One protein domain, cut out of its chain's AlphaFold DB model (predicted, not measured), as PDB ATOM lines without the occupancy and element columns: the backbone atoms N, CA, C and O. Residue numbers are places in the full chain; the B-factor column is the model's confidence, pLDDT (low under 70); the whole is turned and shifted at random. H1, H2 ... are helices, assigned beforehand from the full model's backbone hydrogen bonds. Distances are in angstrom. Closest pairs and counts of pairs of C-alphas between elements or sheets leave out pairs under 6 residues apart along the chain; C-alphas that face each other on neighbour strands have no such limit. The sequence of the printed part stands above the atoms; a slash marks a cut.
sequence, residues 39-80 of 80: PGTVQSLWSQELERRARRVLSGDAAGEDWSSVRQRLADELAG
ATOM      1  N   PRO A  39      64.719  84.686 147.125       84.69
ATOM      2  CA  PRO A  39      65.987  85.272 147.560       84.69
ATOM      3  C   PRO A  39      67.090  85.223 146.493       84.69
ATOM      4  O   PRO A  39      67.890  86.158 146.393       84.69
ATOM      5  N   GLY A  40      67.124  84.173 145.663       89.00
ATOM      6  CA  GLY A  40      68.074  84.060 144.551       89.00
ATOM      7  C   GLY A  40      67.821  85.100 143.456       89.00
ATOM      8  O   GLY A  40      68.759  85.695 142.919       89.00
ATOM      9  N   THR A  41      66.552  85.379 143.174       88.19
ATOM     10  CA  THR A  41      66.114  86.428 142.249       88.19
ATOM     11  C   THR A  41      66.517  87.810 142.760       88.19
ATOM     12  O   THR A  41      67.143  88.570 142.018       88.19
ATOM     13  N   VAL A  42      66.261  88.113 144.039       89.31
ATOM     14  CA  VAL A  42      66.693  89.370 144.675       89.31
ATOM     15  C   VAL A  42      68.211  89.525 144.569       89.31
ATOM     16  O   VAL A  42      68.699  90.547 144.083       89.31
ATOM     17  N   GLN A  43      68.972  88.495 144.947       92.00
ATOM     18  CA  GLN A  43      70.434  88.516 144.880       92.00
ATOM     19  C   GLN A  43      70.952  88.762 143.456       92.00
ATOM     20  O   GLN A  43      71.876  89.558 143.263       92.00
ATOM     21  N   SER A  44      70.360  88.110 142.453       94.12
ATOM     22  CA  SER A  44      70.741  88.284 141.048       94.12
ATOM     23  C   SER A  44      70.496  89.713 140.562       94.12
ATOM     24  O   SER A  44      71.388  90.324 139.971       94.12
ATOM     25  N   LEU A  45      69.327  90.284 140.867       94.88
ATOM     26  CA  LEU A  45      68.985  91.657 140.488       94.88
ATOM     27  C   LEU A  45      69.907  92.683 141.162       94.88
ATOM     28  O   LEU A  45      70.394  93.600 140.499       94.88
ATOM     29  N   TRP A  46      70.224  92.497 142.446       95.19
ATOM     30  CA  TRP A  46      71.184  93.350 143.153       95.19
ATOM     31  C   TRP A  46      72.601  93.241 142.589       95.19
ATOM     32  O   TRP A  46      73.285  94.255 142.448       95.19
ATOM     33  N   SER A  47      73.035  92.035 142.218       97.19
ATOM     34  CA  SER A  47      74.360  91.814 141.627       97.19
ATOM     35  C   SER A  47      74.484  92.522 140.275       97.19
ATOM     36  O   SER A  47      75.450  93.248 140.035       97.19
ATOM     37  N   GLN A  48      73.458  92.400 139.427       97.38
ATOM     38  CA  GLN A  48      73.382  93.106 138.144       97.38
ATOM     39  C   GLN A  48      73.410  94.629 138.327       97.38
ATOM     40  O   GLN A  48      74.087  95.336 137.574       97.38
ATOM     41  N   GLU A  49      72.706  95.148 139.337       97.56
ATOM     42  CA  GLU A  49      72.690  96.580 139.627       97.56
ATOM     43  C   GLU A  49      74.046  97.098 140.117       97.56
ATOM     44  O   GLU A  49      74.500  98.157 139.673       97.56
ATOM     45  N   LEU A  50      74.717  96.353 140.999       96.69
ATOM     46  CA  LEU A  50      76.053  96.705 141.476       96.69
ATOM     47  C   LEU A  50      77.060  96.744 140.327       96.69
ATOM     48  O   LEU A  50      77.796  97.723 140.200       96.69
ATOM     49  N   GLU A  51      77.048  95.744 139.443       97.81
ATOM     50  CA  GLU A  51      77.904  95.754 138.257       97.81
ATOM     51  C   GLU A  51      77.601  96.943 137.339       97.81
ATOM     52  O   GLU A  51      78.520  97.602 136.846       97.81
ATOM     53  N   ARG A  52      76.316  97.255 137.119       96.75
ATOM     54  CA  ARG A  52      75.904  98.410 136.314       96.75
ATOM     55  C   ARG A  52      76.447  99.713 136.901       96.75
ATOM     56  O   ARG A  52      76.991 100.532 136.158       96.75
ATOM     57  N   ARG A  53      76.326  99.908 138.217       95.62
ATOM     58  CA  ARG A  53      76.844 101.098 138.912       95.62
ATOM     59  C   ARG A  53      78.365 101.170 138.860       95.62
ATOM     60  O   ARG A  53      78.896 102.232 138.552       95.62
ATOM     61  N   ALA A  54      79.054 100.053 139.085       95.31
ATOM     62  CA  ALA A  54      80.509  99.991 139.004       95.31
ATOM     63  C   ALA A  54      81.008 100.398 137.612       95.31
ATOM     64  O   ALA A  54      81.891 101.245 137.498       95.31
ATOM     65  N   ARG A  55      80.391  99.876 136.542       96.81
ATOM     66  CA  ARG A  55      80.751 100.240 135.162       96.81
ATOM     67  C   ARG A  55      80.579 101.732 134.887       96.81
ATOM     68  O   ARG A  55      81.461 102.310 134.269       96.81
ATOM     69  N   ARG A  56      79.503 102.357 135.377       96.38
ATOM     70  CA  ARG A  56      79.289 103.806 135.226       96.38
ATOM     71  C   ARG A  56      80.341 104.650 135.943       96.38
ATOM     72  O   ARG A  56      80.712 105.704 135.444       96.38
ATOM     73  N   VAL A  57      80.815 104.209 137.106       94.38
ATOM     74  CA  VAL A  57      81.910 104.895 137.807       94.38
ATOM     75  C   VAL A  57      83.216 104.732 137.029       94.38
ATOM     76  O   VAL A  57      83.918 105.709 136.796       94.38
ATOM     77  N   LEU A  58      83.515 103.514 136.565       94.25
ATOM     78  CA  LEU A  58      84.730 103.220 135.797       94.25
ATOM     79  C   LEU A  58      84.774 103.932 134.437       94.25
ATOM     80  O   LEU A  58      85.856 104.309 133.994       94.25
ATOM     81  N   SER A  59      83.629 104.123 133.774       95.69
ATOM     82  CA  SER A  59      83.539 104.873 132.514       95.69
ATOM     83  C   SER A  59      83.585 106.391 132.702       95.69
ATOM     84  O   SER A  59      83.752 107.115 131.724       95.69
ATOM     85  N   GLY A  60      83.437 106.883 133.936       93.75
ATOM     86  CA  GLY A  60      83.286 108.308 134.232       93.75
ATOM     87  C   GLY A  60      81.864 108.849 134.021       93.75
ATOM     88  O   GLY A  60      81.630 110.029 134.265       93.75
ATOM     89  N   ASP A  61      80.895 108.004 133.644       93.69
ATOM     90  CA  ASP A  61      79.474 108.371 133.481       93.69
ATOM     91  C   ASP A  61      78.744 108.612 134.819       93.69
ATOM     92  O   ASP A  61      77.561 108.981 134.861       93.69
ATOM     93  N   ALA A  62      79.404 108.327 135.939       90.75
ATOM     94  CA  ALA A  62      78.945 108.647 137.279       90.75
ATOM     95  C   ALA A  62      80.118 109.161 138.118       90.75
ATOM     96  O   ALA A  62      81.039 108.409 138.434       90.75
ATOM     97  N   ALA A  63      80.052 110.433 138.511       86.75
ATOM     98  CA  ALA A  63      80.955 111.003 139.500       86.75
ATOM     99  C   ALA A  63      80.410 110.733 140.909       86.75
ATOM    100  O   ALA A  63      79.227 110.948 141.177       86.75
ATOM    101  N   GLY A  64      81.275 110.239 141.795       88.69
ATOM    102  CA  GLY A  64      80.989 110.177 143.224       88.69
ATOM    103  C   GLY A  64      81.223 111.527 143.901       88.69
ATOM    104  O   GLY A  64      81.905 112.396 143.362       88.69
ATOM    105  N   GLU A  65      80.680 111.675 145.103       92.56
ATOM    106  CA  GLU A  65      81.029 112.746 146.036       92.56
ATOM    107  C   GLU A  65      81.894 112.155 147.155       92.56
ATOM    108  O   GLU A  65      81.786 110.965 147.472       92.56
ATOM    109  N   ASP A  66      82.762 112.968 147.752       94.56
ATOM    110  CA  ASP A  66      83.537 112.533 148.905       94.56
ATOM    111  C   ASP A  66      82.615 112.183 150.085       94.56
ATOM    112  O   ASP A  66      81.742 112.962 150.479       94.56
ATOM    113  N   TRP A  67      82.820 111.002 150.674       94.38
ATOM    114  CA  TRP A  67      81.950 110.490 151.733       94.38
ATOM    115  C   TRP A  67      81.914 111.398 152.965       94.38
ATOM    116  O   TRP A  67      80.866 111.523 153.599       94.38
ATOM    117  N   SER A  68      83.027 112.054 153.309       97.00
ATOM    118  CA  SER A  68      83.052 112.949 154.468       97.00
ATOM    119  C   SER A  68      82.155 114.169 154.255       97.00
ATOM    120  O   SER A  68      81.453 114.573 155.182       97.00
ATOM    121  N   SER A  69      82.087 114.673 153.018       96.81
ATOM    122  CA  SER A  69      81.220 115.797 152.637       96.81
ATOM    123  C   SER A  69      79.741 115.411 152.714       96.81
ATOM    124  O   SER A  69      78.947 116.113 153.342       96.81
ATOM    125  N   VAL A  70      79.381 114.244 152.166       96.81
ATOM    126  CA  VAL A  70      78.009 113.711 152.237       96.81
ATOM    127  C   VAL A  70      77.584 113.486 153.684       96.81
ATOM    128  O   VAL A  70      76.498 113.904 154.087       96.81
ATOM    129  N   ARG A  71      78.440 112.843 154.485       96.75
ATOM    130  CA  ARG A  71      78.149 112.543 155.887       96.75
ATOM    131  C   ARG A  71      77.928 113.811 156.705       96.75
ATOM    132  O   ARG A  71      76.991 113.839 157.497       96.75
ATOM    133  N   GLN A  72      78.773 114.827 156.526       97.19
ATOM    134  CA  GLN A  72      78.640 116.095 157.241       97.19
ATOM    135  C   GLN A  72      77.299 116.761 156.924       97.19
ATOM    136  O   GLN A  72      76.559 117.105 157.839       97.19
ATOM    137  N   ARG A  73      76.944 116.848 155.638       96.88
ATOM    138  CA  ARG A  73      75.675 117.437 155.201       96.88
ATOM    139  C   ARG A  73      74.457 116.729 155.803       96.88
ATOM    140  O   ARG A  73      73.554 117.397 156.288       96.88
ATOM    141  N   LEU A  74      74.449 115.393 155.819       97.25
ATOM    142  CA  LEU A  74      73.356 114.626 156.433       97.25
ATOM    143  C   LEU A  74      73.277 114.831 157.952       97.25
ATOM    144  O   LEU A  74      72.184 114.865 158.508       97.25
ATOM    145  N   ALA A  75      74.420 114.958 158.630       96.50
ATOM    146  CA  ALA A  75      74.445 115.236 160.063       96.50
ATOM    147  C   ALA A  75      73.870 116.626 160.375       96.50
ATOM    148  O   ALA A  75      73.092 116.757 161.318       96.50
ATOM    149  N   ASP A  76      74.209 117.629 159.563       97.06
ATOM    150  CA  ASP A  76      73.689 118.991 159.698       97.06
ATOM    151  C   ASP A  76      72.171 119.044 159.433       97.06
ATOM    152  O   ASP A  76      71.444 119.697 160.179       97.06
ATOM    153  N   GLU A  77      71.671 118.312 158.426       96.19
ATOM    154  CA  GLU A  77      70.233 118.198 158.114       96.19
ATOM    155  C   GLU A  77      69.423 117.547 159.246       96.19
ATOM    156  O   GLU A  77      68.284 117.934 159.481       96.19
ATOM    157  N   LEU A  78      69.993 116.565 159.951       94.75
ATOM    158  CA  LEU A  78      69.324 115.885 161.068       94.75
ATOM    159  C   LEU A  78      69.366 116.678 162.384       94.75
ATOM    160  O   LEU A  78      68.623 116.354 163.309       94.75
ATOM    161  N   ALA A  79      70.261 117.662 162.496       87.94
ATOM    162  CA  ALA A  79      70.433 118.480 163.694       87.94
ATOM    163  C   ALA A  79      69.585 119.768 163.694       87.94
ATOM    164  O   ALA A  79      69.516 120.434 164.731       87.94
ATOM    165  N   GLY A  80      68.986 120.131 162.554       67.75
ATOM    166  CA  GLY A  80      68.095 121.287 162.384       67.75
ATOM    167  C   GLY A  80      66.621 120.926 162.491       67.75
ATOM    168  O   GLY A  80      65.867 121.780 163.011       67.75
TER     169      GLY A  80
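AT A GLANCE: This is residues 39 to 80 of the 80 residues of the protein "Addiction module protein" of Acidimicrobiia bacterium (UniProt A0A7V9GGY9). Two helices, a long one and a shorter one, form the arms of a wide, open V, with a stretched link between them and the space between the arms empty. The shape is flat, spanning 41 by 29 by 11 A. The printed part has 42 residues with two named helices, H1 then H2, and no named strand; its class is all helix. It is extended, with a radius of gyration of the C-alphas of 15.1 A.

HOW THE PARTS SIT: H1, residues 39 to 58, and H2, residues 67 to 79, are apart, with no C-alpha of the one within 8 A of the other. Residues 39 to 52, 55 to 60 and 63 to 80 stand free. In H1 and H2 every O i to N i+4 pair is within hydrogen-bond range.

IN THESE COORDINATES: H1 begins at C-alpha 39 (65.987, 85.272, 147.560) and ends at C-alpha 58 (84.730, 103.220, 135.797), 28.5 A away. H2 runs 18.4 A from C-alpha 67 to C-alpha 79 (70.433, 118.480, 163.694).

THE WHOLE: The two C-alphas farthest apart, of Gly 40 and Gly 80, are 41.3 A apart. The printed part has no cut, and the link from H1 to H2, 8 residues, is short. Mean pLDDT of the printed part is 93.6; residue 80 is under 70.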